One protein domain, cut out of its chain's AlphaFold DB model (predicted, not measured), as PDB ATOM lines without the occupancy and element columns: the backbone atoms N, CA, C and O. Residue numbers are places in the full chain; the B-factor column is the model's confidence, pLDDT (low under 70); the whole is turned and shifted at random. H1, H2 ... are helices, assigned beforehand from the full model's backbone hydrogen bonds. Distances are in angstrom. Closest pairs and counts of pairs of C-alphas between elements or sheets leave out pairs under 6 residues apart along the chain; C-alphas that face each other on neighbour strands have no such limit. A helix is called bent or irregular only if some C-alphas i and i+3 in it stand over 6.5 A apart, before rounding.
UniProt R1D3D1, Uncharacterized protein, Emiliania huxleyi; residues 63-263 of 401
ATOM      1  N   GLY A  63     -19.618  33.480  27.469       92.12
ATOM      2  CA  GLY A  63     -20.885  33.092  26.864       92.12
ATOM      3  C   GLY A  63     -22.031  33.133  27.875       92.12
ATOM      4  O   GLY A  63     -23.069  33.719  27.576       92.12
ATOM      5  N   PHE A  64     -21.837  32.610  29.090       95.06
ATOM      6  CA  PHE A  64     -22.851  32.671  30.148       95.06
ATOM      7  C   PHE A  64     -22.993  34.063  30.769       95.06
ATOM      8  O   PHE A  64     -24.114  34.510  30.985       95.06
ATOM      9  N   SER A  65     -21.902  34.793  31.008       93.69
ATOM     10  CA  SER A  65     -21.957  36.175  31.499       93.69
ATOM     11  C   SER A  65     -22.703  37.091  30.531       93.69
ATOM     12  O   SER A  65     -23.410  37.996  30.971       93.69
ATOM     13  N   SER A  66     -22.630  36.821  29.222       93.69
ATOM     14  CA  SER A  66     -23.400  37.557  28.214       93.69
ATOM     15  C   SER A  66     -24.914  37.476  28.448       93.69
ATOM     16  O   SER A  66     -25.638  38.379  28.038       93.69
ATOM     17  N   PHE A  67     -25.403  36.456  29.169       95.81
ATOM     18  CA  PHE A  67     -26.828  36.288  29.458       95.81
ATOM     19  C   PHE A  67     -27.372  37.368  30.394       95.81
ATOM     20  O   PHE A  67     -28.569  37.652  30.363       95.81
ATOM     21  N   LEU A  68     -26.500  38.003  31.187       95.31
ATOM     22  CA  LEU A  68     -26.882  39.085  32.091       95.31
ATOM     23  C   LEU A  68     -27.448  40.287  31.334       95.31
ATOM     24  O   LEU A  68     -28.391  40.903  31.813       95.31
ATOM     25  N   PHE A  69     -26.926  40.601  30.145       95.00
ATOM     26  CA  PHE A  69     -27.374  41.767  29.385       95.00
ATOM     27  C   PHE A  69     -28.870  41.707  29.023       95.00
ATOM     28  O   PHE A  69     -29.620  42.577  29.471       95.00
ATOM     29  N   PRO A  70     -29.361  40.698  28.276       93.75
ATOM     30  CA  PRO A  70     -30.782  40.633  27.967       93.75
ATOM     31  C   PRO A  70     -31.623  40.298  29.207       93.75
ATOM     32  O   PRO A  70     -32.770  40.721  29.266       93.75
ATOM     33  N   ALA A  71     -31.075  39.609  30.220       94.19
ATOM     34  CA  ALA A  71     -31.776  39.383  31.486       94.19
ATOM     35  C   ALA A  71     -32.091  40.692  32.220       94.19
ATOM     36  O   ALA A  71     -33.213  40.872  32.679       94.19
ATOM     37  N   VAL A  72     -31.142  41.631  32.273       95.50
ATOM     38  CA  VAL A  72     -31.372  42.963  32.846       95.50
ATOM     39  C   VAL A  72     -32.435  43.722  32.053       95.50
ATOM     40  O   VAL A  72     -33.312  44.321  32.666       95.50
ATOM     41  N   ILE A  73     -32.408  43.666  30.716       94.12
ATOM     42  CA  ILE A  73     -33.443  44.304  29.882       94.12
ATOM     43  C   ILE A  73     -34.826  43.726  30.198       94.12
ATOM     44  O   ILE A  73     -35.746  44.502  30.439       94.12
ATOM     45  N   MET A  74     -34.955  42.396  30.246       94.56
ATOM     46  CA  MET A  74     -36.211  41.728  30.601       94.56
ATOM     47  C   MET A  74     -36.683  42.152  31.995       94.56
ATOM     48  O   MET A  74     -37.823  42.556  32.150       94.56
ATOM     49  N   ILE A  75     -35.806  42.173  33.005       92.69
ATOM     50  CA  ILE A  75     -36.172  42.612  34.364       92.69
ATOM     51  C   ILE A  75     -36.677  44.060  34.359       92.69
ATOM     52  O   ILE A  75     -37.712  44.352  34.951       92.69
ATOM     53  N   VAL A  76     -35.973  44.969  33.681       92.25
ATOM     54  CA  VAL A  76     -36.375  46.379  33.603       92.25
ATOM     55  C   VAL A  76     -37.724  46.520  32.898       92.25
ATOM     56  O   VAL A  76     -38.597  47.222  33.401       92.25
ATOM     57  N   LEU A  77     -37.942  45.837  31.774       88.94
ATOM     58  CA  LEU A  77     -39.225  45.886  31.070       88.94
ATOM     59  C   LEU A  77     -40.357  45.241  31.875       88.94
ATOM     60  O   LEU A  77     -41.443  45.809  31.935       88.94
ATOM     61  N   SER A  78     -40.078  44.135  32.559       88.69
ATOM     62  CA  SER A  78     -40.997  43.452  33.472       88.69
ATOM     63  C   SER A  78     -41.418  44.307  34.675       88.69
ATOM     64  O   SER A  78     -42.440  44.011  35.280       88.69
ATOM     65  N   THR A  79     -40.674  45.367  35.026       89.00
ATOM     66  CA  THR A  79     -41.052  46.309  36.107       89.00
ATOM     67  C   THR A  79     -42.003  47.421  35.668       89.00
ATOM     68  O   THR A  79     -42.468  48.189  36.510       89.00
ATOM     69  N   ARG A  80     -42.307  47.548  34.371       87.00
ATOM     70  CA  ARG A  80     -43.279  48.539  33.898       87.00
ATOM     71  C   ARG A  80     -44.690  48.117  34.306       87.00
ATOM     72  O   ARG A  80     -45.048  46.964  34.094       87.00
ATOM     73  N   ASN A  81     -45.504  49.048  34.807       83.00
ATOM     74  CA  ASN A  81     -46.865  48.756  35.289       83.00
ATOM     75  C   ASN A  81     -47.716  47.981  34.271       83.00
ATOM     76  O   ASN A  81     -48.388  47.027  34.628       83.00
ATOM     77  N   ASP A  82     -47.632  48.336  32.990       79.81
ATOM     78  CA  ASP A  82     -48.382  47.681  31.919       79.81
ATOM     79  C   ASP A  82     -47.978  46.221  31.675       79.81
ATOM     80  O   ASP A  82     -48.829  45.409  31.310       79.81
ATOM     81  N   VAL A  83     -46.702  45.889  31.881       81.44
ATOM     82  CA  VAL A  83     -46.193  44.513  31.845       81.44
ATOM     83  C   VAL A  83     -46.497  43.801  33.160       81.44
ATOM     84  O   VAL A  83     -46.893  42.641  33.128       81.44
ATOM     85  N   VAL A  84     -46.378  44.489  34.299       82.06
ATOM     86  CA  VAL A  84     -46.711  43.946  35.623       82.06
ATOM     87  C   VAL A  84     -48.173  43.517  35.680       82.06
ATOM     88  O   VAL A  84     -48.447  42.408  36.120       82.06
ATOM     89  N   GLU A  85     -49.093  44.332  35.169       82.06
ATOM     90  CA  GLU A  85     -50.517  43.995  35.069       82.06
ATOM     91  C   GLU A  85     -50.731  42.685  34.298       82.06
ATOM     92  O   GLU A  85     -51.470  41.805  34.730       82.06
ATOM     93  N   VAL A  86     -50.033  42.525  33.169       79.12
ATOM     94  CA  VAL A  86     -50.137  41.325  32.331       79.12
ATOM     95  C   VAL A  86     -49.492  40.108  32.994       79.12
ATOM     96  O   VAL A  86     -50.038  39.017  32.905       79.12
ATOM     97  N   VAL A  87     -48.335  40.268  33.639       78.00
ATOM     98  CA  VAL A  87     -47.555  39.156  34.210       78.00
ATOM     99  C   VAL A  87     -48.064  38.731  35.592       78.00
ATOM    100  O   VAL A  87     -48.008  37.548  35.924       78.00
ATOM    101  N   TYR A  88     -48.524  39.674  36.414       74.25
ATOM    102  CA  TYR A  88     -48.782  39.462  37.841       74.25
ATOM    103  C   TYR A  88     -50.229  39.723  38.273       74.25
ATOM    104  O   TYR A  88     -50.652  39.115  39.255       74.25
ATOM    105  N   GLU A  89     -50.987  40.588  37.588       68.75
ATOM    106  CA  GLU A  89     -52.355  40.949  38.012       68.75
ATOM    107  C   GLU A  89     -53.458  40.204  37.252       68.75
ATOM    108  O   GLU A  89     -54.626  40.263  37.641       68.75
ATOM    109  N   GLU A  90     -53.123  39.452  36.201       59.44
ATOM    110  CA  GLU A  90     -54.108  38.654  35.476       59.44
ATOM    111  C   GLU A  90     -54.520  37.423  36.317       59.44
ATOM    112  O   GLU A  90     -53.983  36.323  36.163       59.44
ATOM    113  N   GLU A  91     -55.528  37.594  37.189       58.38
ATOM    114  CA  GLU A  91     -56.218  36.538  37.968       58.38
ATOM    115  C   GLU A  91     -56.751  35.369  37.103       58.38
ATOM    116  O   GLU A  91     -57.247  34.370  37.624       58.38
ATOM    117  N   SER A  92     -56.632  35.450  35.775       57.38
ATOM    118  CA  SER A  92     -57.184  34.502  34.811       57.38
ATOM    119  C   SER A  92     -56.169  33.894  33.840       57.38
ATOM    120  O   SER A  92     -56.600  33.378  32.806       57.38
ATOM    121  N   CYS A  93     -54.852  33.931  34.100       76.50
ATOM    122  CA  CYS A  93     -53.935  33.155  33.258       76.50
ATOM    123  C   CYS A  93     -54.307  31.666  33.361       76.50
ATOM    124  O   CYS A  93     -54.042  31.003  34.365       76.50
ATOM    125  N   ASP A  94     -54.955  31.145  32.316       89.38
ATOM    126  CA  ASP A  94     -55.322  29.739  32.198       89.38
ATOM    127  C   ASP A  94     -54.041  28.916  32.031       89.38
ATOM    128  O   ASP A  94     -53.571  28.642  30.922       89.38
ATOM    129  N   TRP A  95     -53.438  28.561  33.167       89.31
ATOM    130  CA  TRP A  95     -52.198  27.799  33.240       89.31
ATOM    131  C   TRP A  95     -52.303  26.464  32.510       89.31
ATOM    132  O   TRP A  95     -51.317  26.024  31.923       89.31
ATOM    133  N   ALA A  96     -53.481  25.834  32.502       92.94
ATOM    134  CA  ALA A  96     -53.686  24.587  31.779       92.94
ATOM    135  C   ALA A  96     -53.547  24.817  30.267       92.94
ATOM    136  O   ALA A  96     -52.750  24.134  29.620       92.94
ATOM    137  N   ASN A  97     -54.226  25.832  29.725       92.88
ATOM    138  CA  ASN A  97     -54.092  26.215  28.319       92.88
ATOM    139  C   ASN A  97     -52.661  26.678  27.980       92.88
ATOM    140  O   ASN A  97     -52.093  26.250  26.975       92.88
ATOM    141  N   LEU A  98     -52.026  27.493  28.828       93.56
ATOM    142  CA  LEU A  98     -50.645  27.945  28.624       93.56
ATOM    143  C   LEU A  98     -49.656  26.769  28.568       93.56
ATOM    144  O   LEU A  98     -48.794  26.727  27.680       93.56
ATOM    145  N   ILE A  99     -49.773  25.815  29.497       94.00
ATOM    146  CA  ILE A  99     -48.946  24.604  29.528       94.00
ATOM    147  C   ILE A  99     -49.224  23.760  28.285       94.00
ATOM    148  O   ILE A  99     -48.272  23.369  27.613       94.00
ATOM    149  N   GLU A 100     -50.490  23.532  27.923       95.44
ATOM    150  CA  GLU A 100     -50.868  22.787  26.716       95.44
ATOM    151  C   GLU A 100     -50.220  23.394  25.463       95.44
ATOM    152  O   GLU A 100     -49.532  22.690  24.718       95.44
ATOM    153  N   LYS A 101     -50.367  24.708  25.244       95.31
ATOM    154  CA  LYS A 101     -49.788  25.378  24.068       95.31
ATOM    155  C   LYS A 101     -48.264  25.371  24.093       95.31
ATOM    156  O   LYS A 101     -47.636  25.173  23.052       95.31
ATOM    157  N   THR A 102     -47.654  25.543  25.261       94.00
ATOM    158  CA  THR A 102     -46.191  25.499  25.395       94.00
ATOM    159  C   THR A 102     -45.656  24.093  25.113       94.00
ATOM    160  O   THR A 102     -44.686  23.947  24.367       94.00
ATOM    161  N   MET A 103     -46.324  23.048  25.607       95.12
ATOM    162  CA  MET A 103     -45.988  21.654  25.305       95.12
ATOM    163  C   MET A 103     -46.196  21.322  23.826       95.12
ATOM    164  O   MET A 103     -45.358  20.642  23.235       95.12
ATOM    165  N   PHE A 104     -47.245  21.857  23.200       96.44
ATOM    166  CA  PHE A 104     -47.456  21.739  21.758       96.44
ATOM    167  C   PHE A 104     -46.290  22.345  20.958       96.44
ATOM    168  O   PHE A 104     -45.763  21.693  20.055       96.44
ATOM    169  N   TYR A 105     -45.816  23.545  21.321       96.38
ATOM    170  CA  TYR A 105     -44.638  24.147  20.683       96.38
ATOM    171  C   TYR A 105     -43.365  23.321  20.902       96.38
ATOM    172  O   TYR A 105     -42.606  23.110  19.957       96.38
ATOM    173  N   ILE A 106     -43.131  22.829  22.122       94.56
ATOM    174  CA  ILE A 106     -41.980  21.963  22.422       94.56
ATOM    175  C   ILE A 106     -42.041  20.686  21.573       94.56
ATOM    176  O   ILE A 106     -41.032  20.294  20.988       94.56
ATOM    177  N   GLY A 107     -43.221  20.079  21.430       95.31
ATOM    178  CA  GLY A 107     -43.444  18.934  20.548       95.31
ATOM    179  C   GLY A 107     -43.119  19.249  19.086       95.31
ATOM    180  O   GLY A 107     -42.387  18.496  18.443       95.31
ATOM    181  N   ALA A 108     -43.583  20.392  18.571       96.06
ATOM    182  CA  ALA A 108     -43.257  20.849  17.219       96.06
ATOM    183  C   ALA A 108     -41.748  21.106  17.034       96.06
ATOM    184  O   ALA A 108     -41.190  20.774  15.988       96.06
ATOM    185  N   TRP A 109     -41.073  21.651  18.051       94.75
ATOM    186  CA  TRP A 109     -39.625  21.862  18.053       94.75
ATOM    187  C   TRP A 109     -38.850  20.535  17.989       94.75
ATOM    188  O   TRP A 109     -37.966  20.395  17.139       94.75
ATOM    189  N   ILE A 110     -39.226  19.542  18.804       92.94
ATOM    190  CA  ILE A 110     -38.630  18.195  18.787       92.94
ATOM    191  C   ILE A 110     -38.862  17.523  17.432       92.94
ATOM    192  O   ILE A 110     -37.919  17.018  16.823       92.94
ATOM    193  N   LEU A 111     -40.101  17.547  16.928       94.38
ATOM    194  CA  LEU A 111     -40.448  16.955  15.635       94.38
ATOM    195  C   LEU A 111     -39.620  17.571  14.502       94.38
ATOM    196  O   LEU A 111     -39.081  16.852  13.660       94.38
ATOM    197  N   LYS A 112     -39.468  18.897  14.509       94.75
ATOM    198  CA  LYS A 112     -38.624  19.622  13.557       94.75
ATOM    199  C   LYS A 112     -37.162  19.176  13.638       94.75
ATOM    200  O   LYS A 112     -36.522  19.025  12.597       94.75
ATOM    201  N   ASP A 113     -36.619  18.950  14.832       92.75
ATOM    202  CA  ASP A 113     -35.253  18.444  14.969       92.75
ATOM    203  C   ASP A 113     -35.131  16.998  14.458       92.75
ATOM    204  O   ASP A 113     -34.178  16.704  13.742       92.75
ATOM    205  N   ILE A 114     -36.108  16.118  14.695       93.19
ATOM    206  CA  ILE A 114     -36.117  14.752  14.130       93.19
ATOM    207  C   ILE A 114     -36.103  14.793  12.596       93.19
ATOM    208  O   ILE A 114     -35.225  14.202  11.965       93.19
ATOM    209  N   VAL A 115     -37.042  15.528  11.988       94.81
ATOM    210  CA  VAL A 115     -37.175  15.623  10.525       94.81
ATOM    211  C   VAL A 115     -35.895  16.154   9.890       94.81
ATOM    212  O   VAL A 115     -35.424  15.618   8.885       94.81
ATOM    213  N   LEU A 116     -35.300  17.189  10.481       95.19
ATOM    214  CA  LEU A 116     -34.093  17.776   9.918       95.19
ATOM    215  C   LEU A 116     -32.831  16.962  10.177       95.19
ATOM    216  O   LEU A 116     -31.926  17.029   9.357       95.19
ATOM    217  N   ASN A 117     -32.771  16.139  11.223       94.50
ATOM    218  CA  ASN A 117     -31.695  15.156  11.345       94.50
ATOM    219  C   ASN A 117     -31.793  14.075  10.264       94.50
ATOM    220  O   ASN A 117     -30.770  13.714   9.684       94.50
ATOM    221  N   CYS A 118     -33.002  13.614   9.924       95.69
ATOM    222  CA  CYS A 118     -33.203  12.714   8.784       95.69
ATOM    223  C   CYS A 118     -32.765  13.374   7.468       95.69
ATOM    224  O   CYS A 118     -32.041  12.765   6.677       95.69
ATOM    225  N   PHE A 119     -33.149  14.639   7.259       95.38
ATOM    226  CA  PHE A 119     -32.692  15.426   6.114       95.38
ATOM    227  C   PHE A 119     -31.167  15.584   6.104       95.38
ATOM    228  O   PHE A 119     -30.551  15.327   5.078       95.38
ATOM    229  N   LYS A 120     -30.549  15.941   7.237       95.56
ATOM    230  CA  LYS A 120     -29.098  16.103   7.392       95.56
ATOM    231  C   LYS A 120     -28.363  14.815   7.056       95.56
ATOM    232  O   LYS A 120     -27.402  14.850   6.299       95.56
ATOM    233  N   TRP A 121     -28.820  13.684   7.587       96.62
ATOM    234  CA  TRP A 121     -28.242  12.380   7.278       96.62
ATOM    235  C   TRP A 121     -28.308  12.088   5.782       96.62
ATOM    236  O   TRP A 121     -27.280  11.772   5.182       96.62
ATOM    237  N   TRP A 122     -29.478  12.253   5.160       97.12
ATOM    238  CA  TRP A 122     -29.638  12.041   3.722       97.12
ATOM    239  C   TRP A 122     -28.752  12.996   2.906       97.12
ATOM    240  O   TRP A 122     -28.036  12.563   2.005       97.12
ATOM    241  N   TRP A 123     -28.742  14.279   3.259       95.19
ATOM    242  CA  TRP A 123     -27.962  15.322   2.601       95.19
ATOM    243  C   TRP A 123     -26.461  15.030   2.676       95.19
ATOM    244  O   TRP A 123     -25.781  14.988   1.654       95.19
ATOM    245  N   CYS A 124     -25.937  14.748   3.866       95.81
ATOM    246  CA  CYS A 124     -24.523  14.459   4.051       95.81
ATOM    247  C   CYS A 124     -24.124  13.132   3.387       95.81
ATOM    248  O   CYS A 124     -23.189  13.093   2.594       95.81
ATOM    249  N   THR A 125     -24.828  12.036   3.679       96.81
ATOM    250  CA  THR A 125     -24.378  10.691   3.273       96.81
ATOM    251  C   THR A 125     -24.750  10.336   1.836       96.81
ATOM    252  O   THR A 125     -23.963   9.705   1.137       96.81
ATOM    253  N   ARG A 126     -25.938  10.734   1.358       96.50
ATOM    254  CA  ARG A 126     -26.428  10.352   0.022       96.50
ATOM    255  C   ARG A 126     -26.102  11.378  -1.044       96.50
ATOM    256  O   ARG A 126     -25.758  10.979  -2.150       96.50
ATOM    257  N   TYR A 127     -26.226  12.667  -0.732       95.31
ATOM    258  CA  TYR A 127     -25.953  13.721  -1.708       95.31
ATOM    259  C   TYR A 127     -24.461  14.082  -1.752       95.31
ATOM    260  O   TYR A 127     -23.878  14.097  -2.831       95.31
ATOM    261  N   TRP A 128     -23.825  14.302  -0.595       95.00
ATOM    262  CA  TRP A 128     -22.395  14.646  -0.518       95.00
ATOM    263  C   TRP A 128     -21.448  13.443  -0.402       95.00
ATOM    264  O   TRP A 128     -20.237  13.612  -0.528       95.00
ATOM    265  N   GLY A 129     -21.971  12.235  -0.180       96.50
ATOM    266  CA  GLY A 129     -21.151  11.025  -0.089       96.50
ATOM    267  C   GLY A 129     -20.316  10.923   1.193       96.50
ATOM    268  O   GLY A 129     -19.270  10.272   1.180       96.50
ATOM    269  N   LEU A 130     -20.739  11.558   2.296       97.38
ATOM    270  CA  LEU A 130     -20.086  11.353   3.593       97.38
ATOM    271  C   LEU A 130     -20.172   9.880   4.014       97.38
ATOM    272  O   LEU A 130     -21.242   9.271   3.944       97.38
ATOM    273  N   SER A 131     -19.055   9.326   4.492       97.81
ATOM    274  CA  SER A 131     -19.052   8.007   5.125       97.81
ATOM    275  C   SER A 131     -19.870   8.059   6.417       97.81
ATOM    276  O   SER A 131     -20.026   9.121   7.026       97.81
ATOM    277  N   GLN A 132     -20.393   6.910   6.851       97.56
ATOM    278  CA  GLN A 132     -21.161   6.848   8.094       97.56
ATOM    279  C   GLN A 132     -20.304   7.264   9.302       97.56
ATOM    280  O   GLN A 132     -20.771   8.032  10.131       97.56
ATOM    281  N   GLU A 133     -19.032   6.863   9.337       97.56
ATOM    282  CA  GLU A 133     -18.071   7.259  10.376       97.56
ATOM    283  C   GLU A 133     -17.865   8.782  10.433       97.56
ATOM    284  O   GLU A 133     -17.959   9.387  11.498       97.56
ATOM    285  N   HIS A 134     -17.664   9.433   9.282       97.25
ATOM    286  CA  HIS A 134     -17.519  10.888   9.219       97.25
ATOM    287  C   HIS A 134     -18.820  11.625   9.561       97.25
ATOM    288  O   HIS A 134     -18.786  12.720  10.127       97.25
ATOM    289  N   PHE A 135     -19.977  11.039   9.240       96.75
ATOM    290  CA  PHE A 135     -21.264  11.578   9.665       96.75
ATOM    291  C   PHE A 135     -21.453  11.467  11.183       96.75
ATOM    292  O   PHE A 135     -21.862  12.443  11.815       96.75
ATOM    293  N   ASP A 136     -21.115  10.321  11.772       94.88
ATOM    294  CA  ASP A 136     -21.200  10.090  13.214       94.88
ATOM    295  C   ASP A 136     -20.242  11.009  13.981       94.88
ATOM    296  O   ASP A 136     -20.624  11.561  15.016       94.88
ATOM    297  N   LEU A 137     -19.053  11.265  13.424       94.56
ATOM    298  CA  LEU A 137     -18.129  12.290  13.907       94.56
ATOM    299  C   LEU A 137     -18.781  13.682  13.872       94.56
ATOM    300  O   LEU A 137     -18.827  14.362  14.891       94.56
ATOM    301  N   LEU A 138     -19.360  14.089  12.735       94.06
ATOM    302  CA  LEU A 138     -19.982  15.409  12.537       94.06
ATOM    303  C   LEU A 138     -21.089  15.734  13.563       94.06
ATOM    304  O   LEU A 138     -21.230  16.896  13.976       94.06
ATOM    305  N   ILE A 139     -21.908  14.739  13.922       92.94
ATOM    306  CA  ILE A 139     -23.025  14.892  14.875       92.94
ATOM    307  C   ILE A 139     -22.639  14.552  16.320       92.94
ATOM    308  O   ILE A 139     -23.390  14.880  17.241       92.94
ATOM    309  N   GLY A 140     -21.494  13.904  16.524       91.75
ATOM    310  CA  GLY A 140     -21.041  13.404  17.813       91.75
ATOM    311  C   GLY A 140     -20.722  14.489  18.848       91.75
ATOM    312  O   GLY A 140     -20.821  15.693  18.562       91.75
ATOM    313  N   PRO A 141     -20.386  14.068  20.082       92.25
ATOM    314  CA  PRO A 141     -19.835  14.939  21.113       92.25
ATOM    315  C   PRO A 141     -18.647  15.739  20.579       92.25
ATOM    316  O   PRO A 141     -17.858  15.234  19.782       92.25
ATOM    317  N   ARG A 142     -18.531  16.999  21.009       92.06
ATOM    318  CA  ARG A 142     -17.458  17.901  20.552       92.06
ATOM    319  C   ARG A 142     -16.526  18.375  21.650       92.06
ATOM    320  O   ARG A 142     -15.536  19.024  21.349       92.06
ATOM    321  N   HIS A 143     -16.817  18.047  22.906       86.19
ATOM    322  CA  HIS A 143     -16.050  18.542  24.044       86.19
ATOM    323  C   HIS A 143     -14.597  18.028  24.063       86.19
ATOM    324  O   HIS A 143     -13.772  18.653  24.722       86.19
ATOM    325  N   GLU A 144     -14.274  16.961  23.321       88.19
ATOM    326  CA  GLU A 144     -12.909  16.420  23.174       88.19
ATOM    327  C   GLU A 144     -12.221  16.807  21.858       88.19
ATOM    328  O   GLU A 144     -11.091  16.388  21.621       88.19
ATOM    329  N   TRP A 145     -12.871  17.581  20.979       92.81
ATOM    330  CA  TRP A 145     -12.286  17.905  19.676       92.81
ATOM    331  C   TRP A 145     -10.982  18.696  19.821       92.81
ATOM    332  O   TRP A 145     -10.850  19.585  20.666       92.81
ATOM    333  N   THR A 146     -10.023  18.372  18.956       89.62
ATOM    334  CA  THR A 146      -8.646  18.886  18.968       89.62
ATOM    335  C   THR A 146      -8.251  19.598  17.673       89.62
ATOM    336  O   THR A 146      -7.053  19.772  17.432       89.62
ATOM    337  N   ASP A 147      -9.250  19.963  16.859       89.69
ATOM    338  CA  ASP A 147      -9.203  20.489  15.478       89.69
ATOM    339  C   ASP A 147      -8.875  19.444  14.405       89.69
ATOM    340  O   ASP A 147      -9.315  19.562  13.258       89.69
ATOM    341  N   LYS A 148      -8.216  18.348  14.796       94.44
ATOM    342  CA  LYS A 148      -7.906  17.210  13.919       94.44
ATOM    343  C   LYS A 148      -9.147  16.612  13.267       94.44
ATOM    344  O   LYS A 148      -9.077  16.135  12.139       94.44
ATOM    345  N   GLU A 149     -10.280  16.628  13.961       96.06
ATOM    346  CA  GLU A 149     -11.556  16.123  13.458       96.06
ATOM    347  C   GLU A 149     -12.040  16.965  12.269       96.06
ATOM    348  O   GLU A 149     -12.453  16.423  11.242       96.06
ATOM    349  N   VAL A 150     -11.924  18.294  12.370       95.25
ATOM    350  CA  VAL A 150     -12.266  19.220  11.282       95.25
ATOM    351  C   VAL A 150     -11.292  19.046  10.121       95.25
ATOM    352  O   VAL A 150     -11.736  18.945   8.976       95.25
ATOM    353  N   ASP A 151      -9.990  18.950  10.399       96.31
ATOM    354  CA  ASP A 151      -8.965  18.742   9.372       96.31
ATOM    355  C   ASP A 151      -9.163  17.426   8.617       96.31
ATOM    356  O   ASP A 151      -9.075  17.402   7.390       96.31
ATOM    357  N   THR A 152      -9.510  16.352   9.330       97.06
ATOM    358  CA  THR A 152      -9.816  15.039   8.744       97.06
ATOM    359  C   THR A 152     -10.970  15.148   7.751       97.06
ATOM    360  O   THR A 152     -10.866  14.698   6.608       97.06
ATOM    361  N   LEU A 153     -12.056  15.821   8.141       97.19
ATOM    362  CA  LEU A 153     -13.191  16.050   7.250       97.19
ATOM    363  C   LEU A 153     -12.786  16.917   6.049       97.19
ATOM    364  O   LEU A 153     -13.163  16.615   4.913       97.19
ATOM    365  N   VAL A 154     -12.024  17.992   6.274       97.00
ATOM    366  CA  VAL A 154     -11.577  18.912   5.216       97.00
ATOM    367  C   VAL A 154     -10.691  18.206   4.196       97.00
ATOM    368  O   VAL A 154     -10.869  18.441   3.001       97.00
ATOM    369  N   GLN A 155      -9.786  17.336   4.638       97.19
ATOM    370  CA  GLN A 155      -8.950  16.522   3.758       97.19
ATOM    371  C   GLN A 155      -9.790  15.533   2.940       97.19
ATOM    372  O   GLN A 155      -9.529  15.353   1.754       97.19
ATOM    373  N   ALA A 156     -10.824  14.939   3.541       96.94
ATOM    374  CA  ALA A 156     -11.668  13.950   2.876       96.94
ATOM    375  C   ALA A 156     -12.639  14.551   1.842       96.94
ATOM    376  O   ALA A 156     -12.867  13.949   0.795       96.94
ATOM    377  N   TYR A 157     -13.230  15.719   2.121       96.75
ATOM    378  CA  TYR A 157     -14.346  16.260   1.323       96.75
ATOM    379  C   TYR A 157     -14.085  17.631   0.703       96.75
ATOM    380  O   TYR A 157     -14.879  18.099  -0.116       96.75
ATOM    381  N   GLY A 158     -12.992  18.290   1.076       96.56
ATOM    382  CA  GLY A 158     -12.695  19.657   0.681       96.56
ATOM    383  C   GLY A 158     -13.448  20.693   1.522       96.56
ATOM    384  O   GLY A 158     -14.636  20.578   1.835       96.56
ATOM    385  N   LYS A 159     -12.746  21.780   1.858       94.19
ATOM    386  CA  LYS A 159     -13.255  22.849   2.733       94.19
ATOM    387  C   LYS A 159     -14.537  23.502   2.208       94.19
ATOM    388  O   LYS A 159     -15.426  23.814   2.996       94.19
ATOM    389  N   TRP A 160     -14.628  23.745   0.899       93.00
ATOM    390  CA  TRP A 160     -15.778  24.436   0.306       93.00
ATOM    391  C   TRP A 160     -17.055  23.588   0.371       93.00
ATOM    392  O   TRP A 160     -18.081  24.082   0.836       93.00
ATOM    393  N   ASN A 161     -16.972  22.303   0.012       94.06
ATOM    394  CA  ASN A 161     -18.104  21.372   0.064       94.06
ATOM    395  C   ASN A 161     -18.657  21.249   1.487       94.06
ATOM    396  O   ASN A 161     -19.864  21.353   1.701       94.06
ATOM    397  N   LEU A 162     -17.774  21.121   2.482       95.00
ATOM    398  CA  LEU A 162     -18.178  21.073   3.887       95.00
ATOM    399  C   LEU A 162     -18.836  22.367   4.357       95.00
ATOM    400  O   LEU A 162     -19.847  22.312   5.052       95.00
ATOM    401  N   LYS A 163     -18.300  23.531   3.966       92.56
ATOM    402  CA  LYS A 163     -18.934  24.822   4.267       92.56
ATOM    403  C   LYS A 163     -20.328  24.909   3.661       92.56
ATOM    404  O   LYS A 163     -21.243  25.374   4.333       92.56
ATOM    405  N   ALA A 164     -20.496  24.448   2.423       91.94
ATOM    406  CA  ALA A 164     -21.792  24.435   1.759       91.94
ATOM    407  C   ALA A 164     -22.793  23.532   2.461       91.94
ATOM    408  O   ALA A 164     -23.910  23.951   2.774       91.94
ATOM    409  N   MET A 165     -22.363  22.311   2.755       94.69
ATOM    410  CA  MET A 165     -23.145  21.324   3.472       94.69
ATOM    411  C   MET A 165     -23.590  21.845   4.848       94.69
ATOM    412  O   MET A 165     -24.779  21.774   5.165       94.69
ATOM    413  N   ASP A 166     -22.664  22.410   5.629       94.44
ATOM    414  CA  ASP A 166     -22.918  22.955   6.968       94.44
ATOM    415  C   ASP A 166     -23.863  24.166   6.928       94.44
ATOM    416  O   ASP A 166     -24.873  24.191   7.638       94.44
ATOM    417  N   ALA A 167     -23.593  25.140   6.050       93.94
ATOM    418  CA  ALA A 167     -24.400  26.353   5.921       93.94
ATOM    419  C   ALA A 167     -25.849  26.042   5.515       93.94
ATOM    420  O   ALA A 167     -26.784  26.543   6.142       93.94
ATOM    421  N   ILE A 168     -26.053  25.173   4.517       94.00
ATOM    422  CA  ILE A 168     -27.395  24.785   4.054       94.00
ATOM    423  C   ILE A 168     -28.158  24.065   5.165       94.00
ATOM    424  O   ILE A 168     -29.292  24.437   5.466       94.00
ATOM    425  N   ASN A 169     -27.539  23.075   5.814       94.06
ATOM    426  CA  ASN A 169     -28.196  22.314   6.873       94.06
ATOM    427  C   ASN A 169     -28.627  23.212   8.047       94.06
ATOM    428  O   ASN A 169     -29.763  23.144   8.522       94.06
ATOM    429  N   ARG A 170     -27.735  24.104   8.490       93.88
ATOM    430  CA  ARG A 170     -28.025  25.067   9.558       93.88
ATOM    431  C   ARG A 170     -29.167  26.005   9.189       93.88
ATOM    432  O   ARG A 170     -30.087  26.191   9.989       93.88
ATOM    433  N   ARG A 171     -29.122  26.592   7.989       95.12
ATOM    434  CA  ARG A 171     -30.123  27.574   7.557       95.12
ATOM    435  C   ARG A 171     -31.470  26.956   7.242       95.12
ATOM    436  O   ARG A 171     -32.473  27.563   7.598       95.12
ATOM    437  N   ALA A 172     -31.523  25.725   6.736       95.06
ATOM    438  CA  ALA A 172     -32.776  24.979   6.651       95.06
ATOM    439  C   ALA A 172     -33.441  24.865   8.034       95.06
ATOM    440  O   ALA A 172     -34.613  25.204   8.199       95.06
ATOM    441  N   GLY A 173     -32.672  24.485   9.062       94.50
ATOM    442  CA  GLY A 173     -33.197  24.387  10.422       94.50
ATOM    443  C   GLY A 173     -33.603  25.697  11.061       94.50
ATOM    444  O   GLY A 173     -34.591  25.714  11.796       94.50
ATOM    445  N   HIS A 174     -32.884  26.772  10.754       95.69
ATOM    446  CA  HIS A 174     -33.218  28.128  11.170       95.69
ATOM    447  C   HIS A 174     -34.495  28.648  10.501       95.69
ATOM    448  O   HIS A 174     -35.364  29.187  11.181       95.69
ATOM    449  N   VAL A 175     -34.654  28.448   9.192       97.31
ATOM    450  CA  VAL A 175     -35.843  28.880   8.445       97.31
ATOM    451  C   VAL A 175     -37.085  28.143   8.938       97.31
ATOM    452  O   VAL A 175     -38.060  28.778   9.340       97.31
ATOM    453  N   VAL A 176     -37.033  26.807   9.002       97.12
ATOM    454  CA  VAL A 176     -38.185  25.987   9.413       97.12
ATOM    455  C   VAL A 176     -38.645  26.340  10.830       97.12
ATOM    456  O   VAL A 176     -39.841  26.538  11.046       97.12
ATOM    457  N   ILE A 177     -37.727  26.473  11.800       95.56
ATOM    458  CA  ILE A 177     -38.134  26.791  13.179       95.56
ATOM    459  C   ILE A 177     -38.725  28.196  13.300       95.56
ATOM    460  O   ILE A 177     -39.670  28.386  14.060       95.56
ATOM    461  N   ASN A 178     -38.202  29.178  12.564       97.19
ATOM    462  CA  ASN A 178     -38.734  30.536  12.609       97.19
ATOM    463  C   ASN A 178     -40.113  30.631  11.930       97.19
ATOM    464  O   ASN A 178     -40.969  31.346  12.440       97.19
ATOM    465  N   ILE A 179     -40.384  29.853  10.873       97.69
ATOM    466  CA  ILE A 179     -41.732  29.739  10.280       97.69
ATOM    467  C   ILE A 179     -42.721  29.125  11.279       97.69
ATOM    468  O   ILE A 179     -43.767  29.719  11.540       97.69
ATOM    469  N   ILE A 180     -42.377  27.976  11.883       97.69
ATOM    470  CA  ILE A 180     -43.205  27.323  12.919       97.69
ATOM    471  C   ILE A 180     -43.491  28.300  14.054       97.69
ATOM    472  O   ILE A 180     -44.613  28.386  14.544       97.69
ATOM    473  N   ARG A 181     -42.477  29.061  14.462       96.69
ATOM    474  CA  ARG A 181     -42.578  30.033  15.540       96.69
ATOM    475  C   ARG A 181     -43.500  31.195  15.199       96.69
ATOM    476  O   ARG A 181     -44.351  31.527  16.016       96.69
ATOM    477  N   ILE A 182     -43.342  31.799  14.022       96.81
ATOM    478  CA  ILE A 182     -44.229  32.870  13.561       96.81
ATOM    479  C   ILE A 182     -45.672  32.371  13.559       96.81
ATOM    480  O   ILE A 182     -46.539  33.014  14.147       96.81
ATOM    481  N   TRP A 183     -45.919  31.198  12.975       96.75
ATOM    482  CA  TRP A 183     -47.241  30.581  12.968       96.75
ATOM    483  C   TRP A 183     -47.770  30.322  14.386       96.75
ATOM    484  O   TRP A 183     -48.891  30.710  14.695       96.75
ATOM    485  N   PHE A 184     -46.961  29.748  15.278       97.44
ATOM    486  CA  PHE A 184     -47.356  29.461  16.656       97.44
ATOM    487  C   PHE A 184     -47.781  30.730  17.407       97.44
ATOM    488  O   PHE A 184     -48.900  30.809  17.909       97.44
ATOM    489  N   PHE A 185     -46.932  31.759  17.425       96.19
ATOM    490  CA  PHE A 185     -47.225  32.974  18.182       96.19
ATOM    491  C   PHE A 185     -48.370  33.794  17.591       96.19
ATOM    492  O   PHE A 185     -49.031  34.484  18.346       96.19
ATOM    493  N   THR A 186     -48.637  33.718  16.287       93.62
ATOM    494  CA  THR A 186     -49.671  34.557  15.645       93.62
ATOM    495  C   THR A 186     -50.988  33.839  15.370       93.62
ATOM    496  O   THR A 186     -52.003  34.496  15.173       93.62
ATOM    497  N   ARG A 187     -50.992  32.501  15.303       94.06
ATOM    498  CA  ARG A 187     -52.182  31.703  14.957       94.06
ATOM    499  C   ARG A 187     -52.630  30.761  16.063       94.06
ATOM    500  O   ARG A 187     -53.811  30.442  16.115       94.06
ATOM    501  N   VAL A 188     -51.713  30.293  16.910       95.62
ATOM    502  CA  VAL A 188     -52.044  29.351  17.993       95.62
ATOM    503  C   VAL A 188     -52.299  30.089  19.302       95.62
ATOM    504  O   VAL A 188     -53.200  29.711  20.047       95.62
ATOM    505  N   LEU A 189     -51.526  31.140  19.583       93.81
ATOM    506  CA  LEU A 189     -51.682  31.926  20.804       93.81
ATOM    507  C   LEU A 189     -52.662  33.083  20.588       93.81
ATOM    508  O   LEU A 189     -52.432  33.971  19.765       93.81
ATOM    509  N   THR A 190     -53.753  33.044  21.348       81.69
ATOM    510  CA  THR A 190     -54.964  33.851  21.145       81.69
ATOM    511  C   THR A 190     -54.886  35.267  21.703       81.69
ATOM    512  O   THR A 190     -55.700  36.099  21.319       81.69
ATOM    513  N   ASN A 191     -53.943  35.550  22.602       84.19
ATOM    514  CA  ASN A 191     -53.720  36.887  23.144       84.19
ATOM    515  C   ASN A 191     -52.238  37.109  23.486       84.19
ATOM    516  O   ASN A 191     -51.446  36.163  23.565       84.19
ATOM    517  N   TYR A 192     -51.870  38.368  23.715       83.44
ATOM    518  CA  TYR A 192     -50.492  38.758  24.005       83.44
ATOM    519  C   TYR A 192     -49.969  38.325  25.364       83.44
ATOM    520  O   TYR A 192     -48.785  38.003  25.464       83.44
ATOM    521  N   SER A 193     -50.835  38.251  26.375       83.81
ATOM    522  CA  SER A 193     -50.450  37.729  27.687       83.81
ATOM    523  C   SER A 193     -49.910  36.303  27.558       83.81
ATOM    524  O   SER A 193     -48.772  36.021  27.933       83.81
ATOM    525  N   ILE A 194     -50.657  35.412  26.902       89.31
ATOM    526  CA  ILE A 194     -50.249  34.024  26.670       89.31
ATOM    527  C   ILE A 194     -48.996  33.966  25.780       89.31
ATOM    528  O   ILE A 194     -48.140  33.106  25.992       89.31
ATOM    529  N   ARG A 195     -48.836  34.881  24.807       93.38
ATOM    530  CA  ARG A 195     -47.603  34.985  23.996       93.38
ATOM    531  C   ARG A 195     -46.385  35.301  24.865       93.38
ATOM    532  O   ARG A 195     -45.384  34.590  24.760       93.38
ATOM    533  N   LEU A 196     -46.474  36.301  25.743       93.56
ATOM    534  CA  LEU A 196     -45.390  36.672  26.652       93.56
ATOM    535  C   LEU A 196     -45.060  35.529  27.619       93.56
ATOM    536  O   LEU A 196     -43.910  35.095  27.683       93.56
ATOM    537  N   HIS A 197     -46.070  34.974  28.291       93.06
ATOM    538  CA  HIS A 197     -45.893  33.857  29.219       93.06
ATOM    539  C   HIS A 197     -45.297  32.620  28.538       93.06
ATOM    540  O   HIS A 197     -44.380  31.993  29.071       93.06
ATOM    541  N   SER A 198     -45.748  32.280  27.326       95.06
ATOM    542  CA  SER A 198     -45.176  31.154  26.584       95.06
ATOM    543  C   SER A 198     -43.720  31.425  26.191       95.06
ATOM    544  O   SER A 198     -42.883  30.530  26.305       95.06
ATOM    545  N   ALA A 199     -43.373  32.650  25.781       95.62
ATOM    546  CA  ALA A 199     -41.986  33.015  25.489       95.62
ATOM    547  C   ALA A 199     -41.084  32.926  26.737       95.62
ATOM    548  O   ALA A 199     -39.986  32.368  26.647       95.62
ATOM    549  N   LEU A 200     -41.573  33.403  27.890       94.44
ATOM    550  CA  LEU A 200     -40.894  33.320  29.187       94.44
ATOM    551  C   LEU A 200     -40.652  31.872  29.625       94.44
ATOM    552  O   LEU A 200     -39.567  31.571  30.110       94.44
ATOM    553  N   LEU A 201     -41.612  30.963  29.411       94.88
ATOM    554  CA  LEU A 201     -41.456  29.537  29.729       94.88
ATOM    555  C   LEU A 201     -40.517  28.810  28.756       94.88
ATOM    556  O   LEU A 201     -39.714  27.970  29.165       94.88
ATOM    557  N   GLN A 202     -40.586  29.126  27.459       94.88
ATOM    558  CA  GLN A 202     -39.763  28.469  26.440       94.88
ATOM    559  C   GLN A 202     -38.260  28.698  26.649       94.88
ATOM    560  O   GLN A 202     -37.472  27.781  26.408       94.88
ATOM    561  N   LEU A 203     -37.861  29.905  27.069       95.38
ATOM    562  CA  LEU A 203     -36.458  30.283  27.257       95.38
ATOM    563  C   LEU A 203     -35.706  29.339  28.226       95.38
ATOM    564  O   LEU A 203     -34.756  28.691  27.776       95.38
ATOM    565  N   PRO A 204     -36.093  29.202  29.511       95.50
ATOM    566  CA  PRO A 204     -35.398  28.334  30.456       95.50
ATOM    567  C   PRO A 204     -35.551  26.851  30.109       95.50
ATOM    568  O   PRO A 204     -34.590  26.103  30.276       95.50
ATOM    569  N   ILE A 205     -36.699  26.415  29.575       95.31
ATOM    570  CA  ILE A 205     -36.923  25.002  29.230       95.31
ATOM    571  C   ILE A 205     -35.987  24.569  28.096       95.31
ATOM    572  O   ILE A 205     -35.200  23.634  28.251       95.31
ATOM    573  N   ILE A 206     -36.035  25.254  26.951       94.50
ATOM    574  CA  ILE A 206     -35.283  24.836  25.761       94.50
ATOM    575  C   ILE A 206     -33.786  25.079  25.958       94.50
ATOM    576  O   ILE A 206     -32.969  24.234  25.583       94.50
ATOM    577  N   ASN A 207     -33.410  26.206  26.569       94.94
ATOM    578  CA  ASN A 207     -32.005  26.484  26.838       94.94
ATOM    579  C   ASN A 207     -31.439  25.558  27.925       94.94
ATOM    580  O   ASN A 207     -30.318  25.079  27.784       94.94
ATOM    581  N   GLY A 208     -32.226  25.232  28.955       95.19
ATOM    582  CA  GLY A 208     -31.856  24.273  29.995       95.19
ATOM    583  C   GLY A 208     -31.602  22.876  29.431       95.19
ATOM    584  O   GLY A 208     -30.551  22.296  29.699       95.19
ATOM    585  N   ILE A 209     -32.493  22.369  28.568       93.62
ATOM    586  CA  ILE A 209     -32.292  21.086  27.868       93.62
ATOM    587  C   ILE A 209     -30.979  21.104  27.078       93.62
ATOM    588  O   ILE A 209     -30.197  20.156  27.168       93.62
ATOM    589  N   LYS A 210     -30.705  22.182  26.334       94.06
ATOM    590  CA  LYS A 210     -29.462  22.316  25.563       94.06
ATOM    591  C   LYS A 210     -28.227  22.343  26.462       94.06
ATOM    592  O   LYS A 210     -27.305  21.584  26.206       94.06
ATOM    593  N   ILE A 211     -28.219  23.133  27.535       94.00
ATOM    594  CA  ILE A 211     -27.099  23.173  28.492       94.00
ATOM    595  C   ILE A 211     -26.838  21.783  29.089       94.00
ATOM    596  O   ILE A 211     -25.693  21.343  29.146       94.00
ATOM    597  N   LEU A 212     -27.891  21.063  29.488       92.62
ATOM    598  CA  LEU A 212     -27.781  19.742  30.119       92.62
ATOM    599  C   LEU A 212     -27.297  18.630  29.177       92.62
ATOM    600  O   LEU A 212     -26.879  17.575  29.654       92.62
ATOM    601  N   THR A 213     -27.376  18.841  27.864       92.56
ATOM    602  CA  THR A 213     -27.040  17.846  26.828       92.56
ATOM    603  C   THR A 213     -25.876  18.280  25.935       92.56
ATOM    604  O   THR A 213     -25.540  17.585  24.980       92.56
ATOM    605  N   GLU A 214     -25.251  19.417  26.238       92.75
ATOM    606  CA  GLU A 214     -24.193  20.019  25.427       92.75
ATOM    607  C   GLU A 214     -22.959  19.111  25.316       92.75
ATOM    608  O   GLU A 214     -22.499  18.859  24.198       92.75
ATOM    609  N   SER A 215     -22.496  18.535  26.435       86.81
ATOM    610  CA  SER A 215     -21.272  17.719  26.459       86.81
ATOM    611  C   SER A 215     -21.395  16.414  25.663       86.81
ATOM    612  O   SER A 215     -20.467  16.048  24.948       86.81
ATOM    613  N   GLY A 216     -22.569  15.772  25.693       82.06
ATOM    614  CA  GLY A 216     -22.841  14.504  25.004       82.06
ATOM    615  C   GLY A 216     -22.497  13.231  25.793       82.06
ATOM    616  O   GLY A 216     -22.687  12.143  25.264       82.06
ATOM    617  N   ASP A 217     -22.070  13.335  27.057       76.31
ATOM    618  CA  ASP A 217     -21.504  12.200  27.830       76.31
ATOM    619  C   ASP A 217     -22.526  11.313  28.544       76.31
ATOM    620  O   ASP A 217     -22.177  10.414  29.311       76.31
ATOM    621  N   ARG A 218     -23.820  11.583  28.365       72.88
ATOM    622  CA  ARG A 218     -24.880  10.859  29.077       72.88
ATOM    623  C   ARG A 218     -25.358   9.655  28.266       72.88
ATOM    624  O   ARG A 218     -25.280   9.643  27.044       72.88
ATOM    625  N   CYS A 219     -25.937   8.672  28.961       54.88
ATOM    626  CA  CYS A 219     -26.426   7.401  28.402       54.88
ATOM    627  C   CYS A 219     -27.450   7.528  27.255       54.88
ATOM    628  O   CYS A 219     -27.701   6.556  26.549       54.88
ATOM    629  N   TRP A 220     -27.990   8.727  27.031       70.19
ATOM    630  CA  TRP A 220     -28.772   9.094  25.860       70.19
ATOM    631  C   TRP A 220     -28.165  10.382  25.297       70.19
ATOM    632  O   TRP A 220     -28.499  11.468  25.777       70.19
ATOM    633  N   ASP A 221     -27.254  10.297  24.319       78.50
ATOM    634  CA  ASP A 221     -26.697  11.483  23.637       78.50
ATOM    635  C   ASP A 221     -27.754  12.101  22.704       78.50
ATOM    636  O   ASP A 221     -27.639  12.134  21.479       78.50
ATOM    637  N   VAL A 222     -28.829  12.607  23.316       87.19
ATOM    638  CA  VAL A 222     -29.860  13.438  22.685       87.19
ATOM    639  C   VAL A 222     -29.217  14.677  22.049       87.19
ATOM    640  O   VAL A 222     -29.751  15.233  21.086       87.19
ATOM    641  N   GLY A 223     -28.028  15.060  22.532       85.25
ATOM    642  CA  GLY A 223     -27.190  16.116  21.985       85.25
ATOM    643  C   GLY A 223     -26.943  15.965  20.482       85.25
ATOM    644  O   GLY A 223     -27.048  16.957  19.757       85.25
ATOM    645  N   LYS A 224     -26.737  14.738  19.975       88.75
ATOM    646  CA  LYS A 224     -26.548  14.488  18.527       88.75
ATOM    647  C   LYS A 224     -27.683  15.038  17.670       88.75
ATOM    648  O   LYS A 224     -27.446  15.495  16.554       88.75
ATOM    649  N   TYR A 225     -28.904  15.029  18.201       89.25
ATOM    650  CA  TYR A 225     -30.097  15.439  17.470       89.25
ATOM    651  C   TYR A 225     -30.413  16.927  17.658       89.25
ATOM    652  O   TYR A 225     -30.704  17.635  16.692       89.25
ATOM    653  N   ILE A 226     -30.315  17.448  18.881       92.25
ATOM    654  CA  ILE A 226     -30.746  18.827  19.171       92.25
ATOM    655  C   ILE A 226     -29.687  19.892  18.826       92.25
ATOM    656  O   ILE A 226     -29.990  21.092  18.779       92.25
ATOM    657  N   PHE A 227     -28.436  19.477  18.585       93.56
ATOM    658  CA  PHE A 227     -27.330  20.346  18.163       93.56
ATOM    659  C   PHE A 227     -27.071  20.313  16.654       93.56
ATOM    660  O   PHE A 227     -26.010  20.726  16.191       93.56
ATOM    661  N   GLN A 228     -28.058  19.910  15.850       90.19
ATOM    662  CA  GLN A 228     -27.916  19.864  14.392       90.19
ATOM    663  C   GLN A 228     -27.464  21.186  13.739       90.19
ATOM    664  O   GLN A 228     -26.852  21.147  12.670       90.19
ATOM    665  N   GLY A 229     -27.746  22.329  14.382       91.88
ATOM    666  CA  GLY A 229     -27.368  23.674  13.937       91.88
ATOM    667  C   GLY A 229     -25.970  24.142  14.375       91.88
ATOM    668  O   GLY A 229     -25.603  25.284  14.093       91.88
ATOM    669  N   ALA A 230     -25.198  23.313  15.081       94.19
ATOM    670  CA  ALA A 230     -23.838  23.645  15.499       94.19
ATOM    671  C   ALA A 230     -22.915  23.705  14.274       94.19
ATOM    672  O   ALA A 230     -22.828  22.723  13.532       94.19
ATOM    673  N   ARG A 231     -22.225  24.836  14.070       93.81
ATOM    674  CA  ARG A 231     -21.293  25.013  12.941       93.81
ATOM    675  C   ARG A 231     -20.183  23.989  13.021       93.81
ATOM    676  O   ARG A 231     -19.584  23.836  14.082       93.81
ATOM    677  N   LEU A 232     -19.883  23.312  11.921       94.12
ATOM    678  CA  LEU A 232     -18.751  22.384  11.861       94.12
ATOM    679  C   LEU A 232     -17.428  23.097  12.186       94.12
ATOM    680  O   LEU A 232     -16.645  22.613  12.993       94.12
ATOM    681  N   PHE A 233     -17.219  24.275  11.595       93.00
ATOM    682  CA  PHE A 233     -15.964  25.028  11.703       93.00
ATOM    683  C   PHE A 233     -15.784  25.801  13.013       93.00
ATOM    684  O   PHE A 233     -14.751  26.433  13.177       93.00
ATOM    685  N   ASP A 234     -16.751  25.738  13.931       92.06
ATOM    686  CA  ASP A 234     -16.570  26.227  15.305       92.06
ATOM    687  C   ASP A 234     -15.926  25.141  16.203       92.06
ATOM    688  O   ASP A 234     -15.844  25.304  17.418       92.06
ATOM    689  N   GLY A 235     -15.556  23.985  15.633       93.06
ATOM    690  CA  GLY A 235     -14.809  22.930  16.316       93.06
ATOM    691  C   GLY A 235     -15.457  22.478  17.630       93.06
ATOM    692  O   GLY A 235     -16.672  22.225  17.692       93.06
ATOM    693  N   ARG A 236     -14.631  22.425  18.685       92.31
ATOM    694  CA  ARG A 236     -15.018  22.109  20.073       92.31
ATOM    695  C   ARG A 236     -16.122  23.032  20.600       92.31
ATOM    696  O   ARG A 236     -17.012  22.582  21.318       92.31
ATOM    697  N   TYR A 237     -16.128  24.297  20.184       92.12
ATOM    698  CA  TYR A 237     -17.066  25.319  20.656       92.12
ATOM    699  C   TYR A 237     -18.437  25.268  19.975       92.12
ATOM    700  O   TYR A 237     -19.381  25.895  20.451       92.12
ATOM    701  N   GLY A 238     -18.595  24.523  18.876       93.25
ATOM    702  CA  GLY A 238     -19.792  24.619  18.036       93.25
ATOM    703  C   GLY A 238     -21.115  24.323  18.752       93.25
ATOM    704  O   GLY A 238     -22.123  24.979  18.468       93.25
ATOM    705  N   ARG A 239     -21.138  23.366  19.694       94.44
ATOM    706  CA  ARG A 239     -22.345  23.071  20.490       94.44
ATOM    707  C   ARG A 239     -22.629  24.198  21.484       94.44
ATOM    708  O   ARG A 239     -23.741  24.724  21.493       94.44
ATOM    709  N   PHE A 240     -21.629  24.628  22.248       94.94
ATOM    710  CA  PHE A 240     -21.762  25.735  23.196       94.94
ATOM    711  C   PHE A 240     -22.163  27.060  22.527       94.94
ATOM    712  O   PHE A 240     -23.108  27.708  22.976       94.94
ATOM    713  N   ASN A 241     -21.553  27.419  21.394       94.38
ATOM    714  CA  ASN A 241     -21.932  28.604  20.620       94.38
ATOM    715  C   ASN A 241     -23.416  28.566  20.237       94.38
ATOM    716  O   ASN A 241     -24.111  29.577  20.322       94.38
ATOM    717  N   LEU A 242     -23.942  27.390  19.873       94.75
ATOM    718  CA  LEU A 242     -25.363  27.229  19.582       94.75
ATOM    719  C   LEU A 242     -26.248  27.420  20.827       94.75
ATOM    720  O   LEU A 242     -27.375  27.896  20.683       94.75
ATOM    721  N   VAL A 243     -25.785  27.063  22.031       96.31
ATOM    722  CA  VAL A 243     -26.495  27.378  23.288       96.31
ATOM    723  C   VAL A 243     -26.620  28.890  23.442       96.31
ATOM    724  O   VAL A 243     -27.730  29.398  23.583       96.31
ATOM    725  N   VAL A 244     -25.503  29.613  23.326       96.25
ATOM    726  CA  VAL A 244     -25.468  31.076  23.471       96.25
ATOM    727  C   VAL A 244     -26.367  31.759  22.437       96.25
ATOM    728  O   VAL A 244     -27.245  32.537  22.804       96.25
ATOM    729  N   VAL A 245     -26.231  31.398  21.158       95.56
ATOM    730  CA  VAL A 245     -27.060  31.929  20.060       95.56
ATOM    731  C   VAL A 245     -28.551  31.711  20.322       95.56
ATOM    732  O   VAL A 245     -29.369  32.600  20.074       95.56
ATOM    733  N   ASN A 246     -28.927  30.524  20.811       95.88
ATOM    734  CA  ASN A 246     -30.321  30.240  21.129       95.88
ATOM    735  C   ASN A 246     -30.800  31.103  22.289       95.88
ATOM    736  O   ASN A 246     -31.854  31.718  22.151       95.88
ATOM    737  N   PHE A 247     -30.046  31.190  23.385       97.38
ATOM    738  CA  PHE A 247     -30.418  32.027  24.522       97.38
ATOM    739  C   PHE A 247     -30.737  33.463  24.083       97.38
ATOM    740  O   PHE A 247     -31.841  33.942  24.334       97.38
ATOM    741  N   TRP A 248     -29.835  34.103  23.332       97.69
ATOM    742  CA  TRP A 248     -30.046  35.459  22.813       97.69
ATOM    743  C   TRP A 248     -31.272  35.551  21.891       97.69
ATOM    744  O   TRP A 248     -32.065  36.486  22.002       97.69
ATOM    745  N   ALA A 249     -31.504  34.552  21.034       97.00
ATOM    746  CA  ALA A 249     -32.685  34.512  20.174       97.00
ATOM    747  C   ALA A 249     -34.013  34.330  20.943       97.00
ATOM    748  O   ALA A 249     -35.043  34.850  20.509       97.00
ATOM    749  N   TYR A 250     -34.029  33.566  22.042       97.19
ATOM    750  CA  TYR A 250     -35.205  33.409  22.912       97.19
ATOM    751  C   TYR A 250     -35.429  34.664  23.766       97.19
ATOM    752  O   TYR A 250     -36.556  35.150  23.815       97.19
ATOM    753  N   ALA A 251     -34.378  35.234  24.355       97.94
ATOM    754  CA  ALA A 251     -34.479  36.457  25.147       97.94
ATOM    755  C   ALA A 251     -34.963  37.647  24.302       97.94
ATOM    756  O   ALA A 251     -35.821  38.406  24.739       97.94
ATOM    757  N   GLY A 252     -34.507  37.752  23.048       97.88
ATOM    758  CA  GLY A 252     -34.986  38.780  22.119       97.88
ATOM    759  C   GLY A 252     -36.494  38.709  21.896       97.88
ATOM    760  O   GLY A 252     -37.143  39.741  21.785       97.88
ATOM    761  N   ARG A 253     -37.079  37.507  21.916       96.81
ATOM    762  CA  ARG A 253     -38.532  37.335  21.784       96.81
ATOM    763  C   ARG A 253     -39.305  37.709  23.027       96.81
ATOM    764  O   ARG A 253     -40.382  38.271  22.887       96.81
ATOM    765  N   VAL A 254     -38.780  37.397  24.209       97.00
ATOM    766  CA  VAL A 254     -39.383  37.866  25.463       97.00
ATOM    767  C   VAL A 254     -39.454  39.390  25.432       97.00
ATOM    768  O   VAL A 254     -40.547  39.939  25.508       97.00
ATOM    769  N   VAL A 255     -38.327  40.048  25.140       97.44
ATOM    770  CA  VAL A 255     -38.253  41.509  25.006       97.44
ATOM    771  C   VAL A 255     -39.215  42.034  23.937       97.44
ATOM    772  O   VAL A 255     -39.899  43.027  24.162       97.44
ATOM    773  N   MET A 256     -39.329  41.371  22.781       96.88
ATOM    774  CA  MET A 256     -40.317  41.761  21.768       96.88
ATOM    775  C   MET A 256     -41.753  41.734  22.302       96.88
ATOM    776  O   MET A 256     -42.518  42.652  22.014       96.88
ATOM    777  N   PHE A 257     -42.135  40.696  23.051       95.44
ATOM    778  CA  PHE A 257     -43.481  40.606  23.610       95.44
ATOM    779  C   PHE A 257     -43.707  41.598  24.750       95.44
ATOM    780  O   PHE A 257     -44.778  42.189  24.789       95.44
ATOM    781  N   GLU A 258     -42.714  41.867  25.598       93.75
ATOM    782  CA  GLU A 258     -42.792  42.942  26.600       93.75
ATOM    783  C   GLU A 258     -42.983  44.315  25.935       93.75
ATOM    784  O   GLU A 258     -43.809  45.117  26.366       93.75
ATOM    785  N   LEU A 259     -42.269  44.581  24.833       93.44
ATOM    786  CA  LEU A 259     -42.422  45.816  24.058       93.44
ATOM    787  C   LEU A 259     -43.800  45.927  23.393       93.44
ATOM    788  O   LEU A 259     -44.363  47.019  23.365       93.44
ATOM    789  N   LEU A 260     -44.342  44.824  22.866       91.81
ATOM    790  CA  LEU A 260     -45.676  44.791  22.257       91.81
ATOM    791  C   LEU A 260     -46.789  44.943  23.295       91.81
ATOM    792  O   LEU A 260     -47.717  45.707  23.056       91.81
ATOM    793  N   VAL A 261     -46.662  44.298  24.460       88.00
ATOM    794  CA  VAL A 261     -47.552  44.533  25.608       88.00
ATOM    795  C   VAL A 261     -47.519  46.005  25.995       88.00
ATOM    796  O   VAL A 261     -48.566  46.605  26.208       88.00
ATOM    797  N   GLY A 262     -46.334  46.611  26.000       77.44
ATOM    798  CA  GLY A 262     -46.173  48.023  26.308       77.44
ATOM    799  C   GLY A 262     -46.690  49.003  25.253       77.44
ATOM    800  O   GLY A 262     -46.730  50.205  25.508       77.44
ATOM    801  N   ALA A 263     -47.078  48.519  24.074       78.69
ATOM    802  CA  ALA A 263     -47.685  49.298  23.001       78.69
ATOM    803  C   ALA A 263     -49.220  49.125  22.981       78.69
ATOM    804  O   ALA A 263     -49.816  49.049  21.903       78.69
TER     805      ALA A 263
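Overview. This is residues 63 to 263 of the 401 residues of an uncharacterized protein of Emiliania huxleyi (UniProt R1D3D1). Four long helices run lengthwise through an elongated body as two antiparallel pairs, H3 with H6 and H7 with H9, and H7 crosses H3 near one end. H1 packs along H9, H2 lies at one end of the body, H4 and H5 at the other, and short H8 packs on H3. The printed part has 201 residues with nine named helices, H1 to H9, and no named strand: all helix. It is compact, with a radius of gyration of the C-alphas of 19.1 A and spans of 60 by 33 by 32 A.

Along the chain. Find C-alpha 95 at (-52.198, 27.799, 33.240); from there H3, residues 95 to 127, runs 45.9 A. Look next for H6, residues 159 to 188, 42.2 A; H7, residues 192 to 213, 31.5 A; and H9, residues 232 to 261, 38.8 A, ending at (-47.552, 44.533, 25.608). H9 is irregular, with C-alphas 233 and 236 8.9 A apart and a kink of 86 degrees near residue 239. Shorter are H1, residues 68 to 78, H2, 81 to 89, H4, 132 to 139, H5, 148 to 157, and H8, 223 to 226.

Arrangement. Start at H3, which touches H6 at a shallow tilt of 23 degrees, opposite ways; the closest C-alphas, of Lys 120 and Asn 169, are 6.3 A apart. Residues 98 to 106 of H3 touch H7 at a steep tilt of 48 degrees, closest at C-alphas 102 and 198, 5.9 A. H7 touches H9 at 17 degrees, shallow, opposite ways, closest at C-alphas 196 and 257, 5.3 A. Every O i to N i+4 pair is within hydrogen-bond range in H1, H3, H4, H5 and H6, against 4 of 5 in H2, 17 of 18 in H7 and 21 of 26 in H9; H8 is too short for one.

Size, cuts and confidence. The farthest C-alphas, of Glu 91 and Gln 155, are 61.7 A apart. The printed part has no cut and no long link; pLDDT is under 70 at residues 89 to 92 and 219.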